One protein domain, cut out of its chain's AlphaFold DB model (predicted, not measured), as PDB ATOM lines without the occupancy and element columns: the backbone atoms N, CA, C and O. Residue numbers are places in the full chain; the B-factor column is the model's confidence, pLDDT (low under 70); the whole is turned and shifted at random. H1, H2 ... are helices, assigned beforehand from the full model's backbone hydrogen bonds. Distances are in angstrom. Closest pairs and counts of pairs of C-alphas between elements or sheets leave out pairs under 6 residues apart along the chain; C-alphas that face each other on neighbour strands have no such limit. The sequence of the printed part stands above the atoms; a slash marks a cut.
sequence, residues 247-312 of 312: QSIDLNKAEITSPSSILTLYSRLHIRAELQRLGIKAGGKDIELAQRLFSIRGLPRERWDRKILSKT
ATOM      1  N   GLN A 247     129.556  94.736  89.531       83.25
ATOM      2  CA  GLN A 247     130.872  95.344  89.300       83.25
ATOM      3  C   GLN A 247     130.940  96.743  89.926       83.25
ATOM      4  O   GLN A 247     129.918  97.418  90.036       83.25
ATOM      5  N   SER A 248     132.129  97.211  90.313       84.44
ATOM      6  CA  SER A 248     132.276  98.572  90.846       84.44
ATOM      7  C   SER A 248     131.888  99.621  89.806       84.44
ATOM      8  O   SER A 248     132.243  99.497  88.633       84.44
ATOM      9  N   ILE A 249     131.195 100.670  90.237       84.62
ATOM     10  CA  ILE A 249     130.795 101.773  89.358       84.62
ATOM     11  C   ILE A 249     131.961 102.759  89.242       84.62
ATOM     12  O   ILE A 249     132.372 103.354  90.237       84.62
ATOM     13  N   ASP A 250     132.474 102.970  88.027       83.25
ATOM     14  CA  ASP A 250     133.416 104.062  87.774       83.25
ATOM     15  C   ASP A 250     132.662 105.392  87.686       83.25
ATOM     16  O   ASP A 250     132.029 105.736  86.683       83.25
ATOM     17  N   LEU A 251     132.745 106.154  88.773       79.69
ATOM     18  CA  LEU A 251     132.081 107.439  88.906       79.69
ATOM     19  C   LEU A 251     132.678 108.529  88.031       79.69
ATOM     20  O   LEU A 251     132.045 109.570  87.959       79.69
ATOM     21  N   ASN A 252     133.832 108.338  87.383       79.31
ATOM     22  CA  ASN A 252     134.461 109.350  86.528       79.31
ATOM     23  C   ASN A 252     134.070 109.237  85.049       79.31
ATOM     24  O   ASN A 252     134.439 110.104  84.253       79.31
ATOM     25  N   LYS A 253     133.270 108.231  84.676       81.94
ATOM     26  CA  LYS A 253     132.805 108.043  83.297       81.94
ATOM     27  C   LYS A 253     132.094 109.300  82.773       81.94
ATOM     28  O   LYS A 253     131.310 109.927  83.494       81.94
ATOM     29  N   ALA A 254     132.361 109.671  81.519       67.25
ATOM     30  CA  ALA A 254     131.826 110.885  80.886       67.25
ATOM     31  C   ALA A 254     130.286 110.898  80.765       67.25
ATOM     32  O   ALA A 254     129.684 111.960  80.680       67.25
ATOM     33  N   GLU A 255     129.647 109.726  80.810       78.81
ATOM     34  CA  GLU A 255     128.186 109.557  80.732       78.81
ATOM     35  C   GLU A 255     127.451 109.961  82.031       78.81
ATOM     36  O   GLU A 255     126.233 110.144  82.033       78.81
ATOM     37  N   ILE A 256     128.170 110.112  83.152       81.69
ATOM     38  CA  ILE A 256     127.594 110.471  84.456       81.69
ATOM     39  C   ILE A 256     127.703 111.989  84.660       81.69
ATOM     40  O   ILE A 256     128.623 112.487  85.307       81.69
ATOM     41  N   THR A 257     126.743 112.733  84.109       86.25
ATOM     42  CA  THR A 257     126.676 114.204  84.240       86.25
ATOM     43  C   THR A 257     125.767 114.651  85.388       86.25
ATOM     44  O   THR A 257     125.960 115.719  85.963       86.25
ATOM     45  N   SER A 258     124.770 113.836  85.743       89.69
ATOM     46  CA  SER A 258     123.780 114.159  86.775       89.69
ATOM     47  C   SER A 258     123.385 112.928  87.603       89.69
ATOM     48  O   SER A 258     123.546 111.799  87.130       89.69
ATOM     49  N   PRO A 259     122.793 113.107  88.802       90.06
ATOM     50  CA  PRO A 259     122.220 111.999  89.572       90.06
ATOM     51  C   PRO A 259     121.173 111.193  88.789       90.06
ATOM     52  O   PRO A 259     121.093 109.978  88.935       90.06
ATOM     53  N   SER A 260     120.399 111.842  87.915       90.94
ATOM     54  CA  SER A 260     119.411 111.158  87.072       90.94
ATOM     55  C   SER A 260     120.071 110.234  86.047       90.94
ATOM     56  O   SER A 260     119.571 109.142  85.805       90.94
ATOM     57  N   SER A 261     121.231 110.622  85.507       89.06
ATOM     58  CA  SER A 261     122.003 109.799  84.566       89.06
ATOM     59  C   SER A 261     122.441 108.470  85.198       89.06
ATOM     60  O   SER A 261     122.424 107.438  84.537       89.06
ATOM     61  N   ILE A 262     122.761 108.467  86.499       88.62
ATOM     62  CA  ILE A 262     123.115 107.247  87.247       88.62
ATOM     63  C   ILE A 262     121.928 106.278  87.303       88.62
ATOM     64  O   ILE A 262     122.116 105.078  87.123       88.62
ATOM     65  N   LEU A 263     120.715 106.791  87.518       90.75
ATOM     66  CA  LEU A 263     119.498 105.973  87.568       90.75
ATOM     67  C   LEU A 263     119.133 105.363  86.215       90.75
ATOM     68  O   LEU A 263     118.515 104.305  86.171       90.75
ATOM     69  N   THR A 264     119.496 106.030  85.120       91.25
ATOM     70  CA  THR A 264     119.298 105.503  83.765       91.25
ATOM     71  C   THR A 264     120.310 104.409  83.428       91.25
ATOM     72  O   THR A 264     119.959 103.448  82.751       91.25
ATOM     73  N   LEU A 265     121.557 104.546  83.890       88.31
ATOM     74  CA  LEU A 265     122.652 103.632  83.546       88.31
ATOM     75  C   LEU A 265     122.731 102.396  84.449       88.31
ATOM     76  O   LEU A 265     123.160 101.337  83.995       88.31
ATOM     77  N   TYR A 266     122.341 102.520  85.718       90.56
ATOM     78  CA  TYR A 266     122.528 101.477  86.721       90.56
ATOM     79  C   TYR A 266     121.216 101.087  87.387       90.56
ATOM     80  O   TYR A 266     120.388 101.929  87.735       90.56
ATOM     81  N   SER A 267     121.053  99.784  87.633       91.44
ATOM     82  CA  SER A 267     119.911  99.294  88.397       91.44
ATOM     83  C   SER A 267     119.975  99.812  89.836       91.44
ATOM     84  O   SER A 267     121.042 100.022  90.424       91.44
ATOM     85  N   ARG A 268     118.806  99.967  90.457       90.88
ATOM     86  CA  ARG A 268     118.694 100.383  91.859       90.88
ATOM     87  C   ARG A 268     119.511  99.500  92.812       90.88
ATOM     88  O   ARG A 268     120.083  99.998  93.784       90.88
ATOM     89  N   LEU A 269     119.546  98.193  92.554       91.69
ATOM     90  CA  LEU A 269     120.290  97.227  93.363       91.69
ATOM     91  C   LEU A 269     121.804  97.398  93.192       91.69
ATOM     92  O   LEU A 269     122.518  97.395  94.194       91.69
ATOM     93  N   HIS A 270     122.271  97.665  91.970       92.19
ATOM     94  CA  HIS A 270     123.673  97.974  91.675       92.19
ATOM     95  C   HIS A 270     124.148  99.216  92.439       92.19
ATOM     96  O   HIS A 270     125.153  99.170  93.148       92.19
ATOM     97  N   ILE A 271     123.375 100.307  92.395       93.00
ATOM     98  CA  ILE A 271     123.682 101.554  93.122       93.00
ATOM     99  C   ILE A 271     123.761 101.298  94.632       93.00
ATOM    100  O   ILE A 271     124.644 101.809  95.324       93.00
ATOM    101  N   ARG A 272     122.842 100.485  95.164       93.69
ATOM    102  CA  ARG A 272     122.818 100.131  96.586       93.69
ATOM    103  C   ARG A 272     124.043  99.306  96.983       93.69
ATOM    104  O   ARG A 272     124.619  99.580  98.034       93.69
ATOM    105  N   ALA A 273     124.427  98.330  96.164       91.25
ATOM    106  CA  ALA A 273     125.611  97.507  96.383       91.25
ATOM    107  C   ALA A 273     126.885  98.364  96.395       91.25
ATOM    108  O   ALA A 273     127.712  98.226  97.295       91.25
ATOM    109  N   GLU A 274     126.994  99.321  95.474       91.56
ATOM    110  CA  GLU A 274     128.133 100.236  95.408       91.56
ATOM    111  C   GLU A 274     128.208 101.165  96.630       91.56
ATOM    112  O   GLU A 274     129.259 101.297  97.256       91.56
ATOM    113  N   LEU A 275     127.083 101.751  97.053       92.81
ATOM    114  CA  LEU A 275     127.033 102.567  98.271       92.81
ATOM    115  C   LEU A 275     127.424 101.763  99.519       92.81
ATOM    116  O   LEU A 275     128.135 102.278 100.381       92.81
ATOM    117  N   GLN A 276     126.997 100.500  99.611       91.69
ATOM    118  CA  GLN A 276     127.386  99.601 100.701       91.69
ATOM    119  C   GLN A 276     128.884  99.283 100.671       91.69
ATOM    120  O   GLN A 276     129.528  99.345 101.717       91.69
ATOM    121  N   ARG A 277     129.446  99.018  99.485       88.56
ATOM    122  CA  ARG A 277     130.885  98.784  99.275       88.56
ATOM    123  C   ARG A 277     131.733  99.968  99.742       88.56
ATOM    124  O   ARG A 277     132.805  99.771 100.304       88.56
ATOM    125  N   LEU A 278     131.233 101.189  99.550       89.38
ATOM    126  CA  LEU A 278     131.899 102.432  99.950       89.38
ATOM    127  C   LEU A 278     131.652 102.829 101.421       89.38
ATOM    128  O   LEU A 278     132.253 103.789 101.906       89.38
ATOM    129  N   GLY A 279     130.790 102.113 102.152       89.88
ATOM    130  CA  GLY A 279     130.426 102.457 103.534       89.88
ATOM    131  C   GLY A 279     129.542 103.708 103.643       89.88
ATOM    132  O   GLY A 279     129.614 104.459 104.619       89.88
ATOM    133  N   ILE A 280     128.722 103.964 102.625       93.00
ATOM    134  CA  ILE A 280     127.783 105.087 102.548       93.00
ATOM    135  C   ILE A 280     126.359 104.565 102.790       93.00
ATOM    136  O   ILE A 280     126.010 103.428 102.473       93.00
ATOM    137  N   LYS A 281     125.492 105.397 103.376       93.62
ATOM    138  CA  LYS A 281     124.082 105.067 103.623       93.62
ATOM    139  C   LYS A 281     123.352 104.732 102.316       93.62
ATOM    140  O   LYS A 281     123.080 105.607 101.499       93.62
ATOM    141  N   ALA A 282     122.947 103.470 102.189       90.81
ATOM    142  CA  ALA A 282     122.293 102.915 101.001       90.81
ATOM    143  C   ALA A 282     120.752 102.788 101.126       90.81
ATOM    144  O   ALA A 282     120.123 101.958 100.468       90.81
ATOM    145  N   GLY A 283     120.128 103.578 102.010       87.44
ATOM    146  CA  GLY A 283     118.670 103.634 102.204       87.44
ATOM    147  C   GLY A 283     118.046 104.928 101.668       87.44
ATOM    148  O   GLY A 283     118.742 105.928 101.519       87.44
ATOM    149  N   GLY A 284     116.738 104.923 101.407       90.81
ATOM    150  CA  GLY A 284     115.995 106.087 100.905       90.81
ATOM    151  C   GLY A 284     115.426 105.885  99.501       90.81
ATOM    152  O   GLY A 284     115.360 104.755  99.004       90.81
ATOM    153  N   LYS A 285     114.985 106.989  98.889       92.94
ATOM    154  CA  LYS A 285     114.490 107.021  97.504       92.94
ATOM    155  C   LYS A 285     115.646 106.870  96.514       92.94
ATOM    156  O   LYS A 285     116.773 107.250  96.814       92.94
ATOM    157  N   ASP A 286     115.351 106.388  95.314       92.12
ATOM    158  CA  ASP A 286     116.354 106.089  94.280       92.12
ATOM    159  C   ASP A 286     117.172 107.329  93.913       92.12
ATOM    160  O   ASP A 286     118.400 107.282  93.854       92.12
ATOM    161  N   ILE A 287     116.496 108.475  93.814       94.19
ATOM    162  CA  ILE A 287     117.139 109.766  93.577       94.19
ATOM    163  C   ILE A 287     118.129 110.155  94.681       94.19
ATOM    164  O   ILE A 287     119.194 110.683  94.384       94.19
ATOM    165  N   GLU A 288     117.837 109.846  95.945       94.19
ATOM    166  CA  GLU A 288     118.733 110.151  97.064       94.19
ATOM    167  C   GLU A 288     119.967 109.242  97.061       94.19
ATOM    168  O   GLU A 288     121.057 109.670  97.438       94.19
ATOM    169  N   LEU A 289     119.810 107.983  96.640       94.62
ATOM    170  CA  LEU A 289     120.927 107.051  96.481       94.62
ATOM    171  C   LEU A 289     121.881 107.548  95.394       94.62
ATOM    172  O   LEU A 289     123.082 107.664  95.638       94.62
ATOM    173  N   ALA A 290     121.337 107.913  94.232       93.88
ATOM    174  CA  ALA A 290     122.115 108.467  93.133       93.88
ATOM    175  C   ALA A 290     122.775 109.803  93.503       93.88
ATOM    176  O   ALA A 290     123.936 110.017  93.172       93.88
ATOM    177  N   GLN A 291     122.089 110.679  94.246       93.94
ATOM    178  CA  GLN A 291     122.671 111.927  94.749       93.94
ATOM    179  C   GLN A 291     123.870 111.672  95.664       93.94
ATOM    180  O   GLN A 291     124.915 112.276  95.454       93.94
ATOM    181  N   ARG A 292     123.760 110.755  96.637       93.38
ATOM    182  CA  ARG A 292     124.883 110.416  97.534       93.38
ATOM    183  C   ARG A 292     126.070 109.850  96.765       93.38
ATOM    184  O   ARG A 292     127.206 110.207  97.063       93.38
ATOM    185  N   LEU A 293     125.797 108.997  95.779       92.69
ATOM    186  CA  LEU A 293     126.824 108.416  94.923       92.69
ATOM    187  C   LEU A 293     127.479 109.477  94.017       92.69
ATOM    188  O   LEU A 293     128.685 109.453  93.807       92.69
ATOM    189  N   PHE A 294     126.711 110.451  93.531       93.06
ATOM    190  CA  PHE A 294     127.227 111.561  92.730       93.06
ATOM    191  C   PHE A 294     128.037 112.562  93.567       93.06
ATOM    192  O   PHE A 294     129.062 113.057  93.111       93.06
ATOM    193  N   SER A 295     127.634 112.829  94.814       91.19
ATOM    194  CA  SER A 295     128.312 113.775  95.716       91.19
ATOM    195  C   SER A 295     129.755 113.403  96.051       91.19
ATOM    196  O   SER A 295     130.519 114.276  96.450       91.19
ATOM    197  N   ILE A 296     130.134 112.133  95.914       89.62
ATOM    198  CA  ILE A 296     131.502 111.659  96.164       89.62
ATOM    199  C   ILE A 296     132.366 111.604  94.894       89.62
ATOM    200  O   ILE A 296     133.554 111.289  94.984       89.62
ATOM    201  N   ARG A 297     131.795 111.891  93.712       88.62
ATOM    202  CA  ARG A 297     132.512 111.845  92.428       88.62
ATOM    203  C   ARG A 297     133.720 112.786  92.471       88.62
ATOM    204  O   ARG A 297     133.576 113.982  92.707       88.62
ATOM    205  N   GLY A 298     134.910 112.236  92.226       83.62
ATOM    206  CA  GLY A 298     136.165 112.994  92.190       83.62
ATOM    207  C   GLY A 298     136.672 113.499  93.549       83.62
ATOM    208  O   GLY A 298     137.648 114.245  93.580       83.62
ATOM    209  N   LEU A 299     136.047 113.110  94.668       86.94
ATOM    210  CA  LEU A 299     136.491 113.497  96.009       86.94
ATOM    211  C   LEU A 299     137.203 112.341  96.722       86.94
ATOM    212  O   LEU A 299     136.673 111.225  96.751       86.94
ATOM    213  N   PRO A 300     138.353 112.599  97.369       86.81
ATOM    214  CA  PRO A 300     138.999 111.608  98.216       86.81
ATOM    215  C   PRO A 300     138.149 111.350  99.472       86.81
ATOM    216  O   PRO A 300     137.347 112.199  99.885       86.81
ATOM    217  N   ARG A 301     138.311 110.167 100.073       85.06
ATOM    218  CA  ARG A 301     137.432 109.639 101.131       85.06
ATOM    219  C   ARG A 301     137.329 110.546 102.357       85.06
ATOM    220  O   ARG A 301     136.293 110.591 103.013       85.06
ATOM    221  N   GLU A 302     138.375 111.310 102.638       88.69
ATOM    222  CA  GLU A 302     138.490 112.223 103.775       88.69
ATOM    223  C   GLU A 302     137.550 113.430 103.655       88.69
ATOM    224  O   GLU A 302     137.180 114.028 104.665       88.69
ATOM    225  N   ARG A 303     137.152 113.797 102.429       89.06
ATOM    226  CA  ARG A 303     136.271 114.944 102.155       89.06
ATOM    227  C   ARG A 303     134.792 114.573 102.062       89.06
ATOM    228  O   ARG A 303     133.969 115.442 101.783       89.06
ATOM    229  N   TRP A 304     134.430 113.308 102.268       91.62
ATOM    230  CA  TRP A 304     133.030 112.890 102.226       91.62
ATOM    231  C   TRP A 304     132.263 113.428 103.439       91.62
ATOM    232  O   TRP A 304     132.756 113.408 104.568       91.62
ATOM    233  N   ASP A 305     131.028 113.892 103.224       88.94
ATOM    234  CA  ASP A 305     130.198 114.392 104.322       88.94
ATOM    235  C   ASP A 305     129.936 113.269 105.342       88.94
ATOM    236  O   ASP A 305     129.378 112.212 105.035       88.94
ATOM    237  N   ARG A 306     130.280 113.508 106.610       87.81
ATOM    238  CA  ARG A 306     130.024 112.560 107.705       87.81
ATOM    239  C   ARG A 306     128.548 112.173 107.818       87.81
ATOM    240  O   ARG A 306     128.234 111.091 108.308       87.81
ATOM    241  N   LYS A 307     127.624 113.023 107.354       88.75
ATOM    242  CA  LYS A 307     126.186 112.726 107.348       88.75
ATOM    243  C   LYS A 307     125.812 111.600 106.388       88.75
ATOM    244  O   LYS A 307     124.835 110.902 106.674       88.75
ATOM    245  N   ILE A 308     126.541 111.401 105.288       90.44
ATOM    246  CA  ILE A 308     126.227 110.352 104.304       90.44
ATOM    247  C   ILE A 308     126.848 108.999 104.663       90.44
ATOM    248  O   ILE A 308     126.326 107.971 104.238       90.44
ATOM    249  N   LEU A 309     127.892 108.979 105.492       89.69
ATOM    250  CA  LEU A 309     128.553 107.752 105.938       89.69
ATOM    251  C   LEU A 309     127.618 106.875 106.781       89.69
ATOM    252  O   LEU A 309     126.819 107.373 107.588       89.69
ATOM    253  N   SER A 310     127.698 105.555 106.601       87.38
ATOM    254  CA  SER A 310     127.037 104.614 107.507       87.38
ATOM    255  C   SER A 310     127.693 104.679 108.885       87.38
ATOM    256  O   SER A 310     128.910 104.817 108.978       87.38
ATOM    257  N   LYS A 311     126.900 104.555 109.958       77.38
ATOM    258  CA  LYS A 311     127.471 104.327 111.291       77.38
ATOM    259  C   LYS A 311     128.164 102.965 111.259       77.38
ATOM    260  O   LYS A 311     127.488 101.973 110.992       77.38
ATOM    261  N   THR A 312     129.480 102.972 111.427       54.72
ATOM    262  CA  THR A 312     130.280 101.770 111.679       54.72
ATOM    263  C   THR A 312     129.974 101.246 113.074       54.72
ATOM    264  O   THR A 312     129.729 102.092 113.968       54.72
TER     265      THR A 312
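This is residues 247 to 312 of the 312 residues of the protein "Sde2_N_Ubi domain-containing protein" of Streblomastix strix (UniProt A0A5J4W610). Three short helices make a small cluster with long loops at both ends: H2 and H3 open as a V from their first residues, and H1 packs on H3 nearly at a right angle, with its first residue nearest to H3. Before H1 come 12 residues and after H3 come 17 residues that belong to no named element. The printed part has 66 residues with three named helices, H1, H2 and H3 in that order along the chain, and no named strand. The class is all helix, though under half of the residues, 27 of 66, are in named elements. The whole is compact, with a radius of gyration of the C-alphas of 10.9 A, and rounded, spanning 30 by 22 by 20 A.

Residues 247 to 258 hold no named element, and their C-alphas lie 8 to 16 A from the mean of all C-alphas. H1, residues 259 to 265, and H2, residues 268 to 277, meet only through their link, a tight one of 2 residues. H3, residues 286 to 295, follows H2 after a short link of 8 residues. H1 and H3 touch, with 11 pairs of C-alphas within 8 A, and the closest C-alphas are those of Pro 259 and Ala 290, 5.0 A apart. Their lines stand about perpendicular, only just, at 71 degrees. H2 and H3 touch, with 7 pairs of C-alphas within 8 A, and the closest C-alphas are those of Arg 268 and Asp 286, 6.6 A apart. They run the same way at a steep tilt of 41 degrees. In H2 and H3 every O i to N i+4 pair is within hydrogen-bond range, and in H1 2 of 3 are.

H1 begins with C-alpha 259 at (122.220, 111.999, 89.572) and measures 10.3 A from first to last C-alpha. H2 begins with C-alpha 268 at (118.694, 100.383, 91.859) and measures 14.4 A from first to last C-alpha. H3 measures 14.3 A from first to last C-alpha and ends with C-alpha 295 at (128.312, 113.775, 95.716).

The two C-alphas farthest apart are those of Ala 254 and Thr 312, at 32.2 A. The C-alphas of Gln 247 and Thr 312, the first and last printed, are 23.3 A apart, and Thr 312 is the chain's last residue. The C-alphas of residues 296 to 312 lie 7 to 18 A from the mean of all C-alphas. Neither of the two links between helices is long, and the printed part has no cut. The mean pLDDT of the printed part is 88.3, and the model's confidence is under 70 at residues 254 and 312.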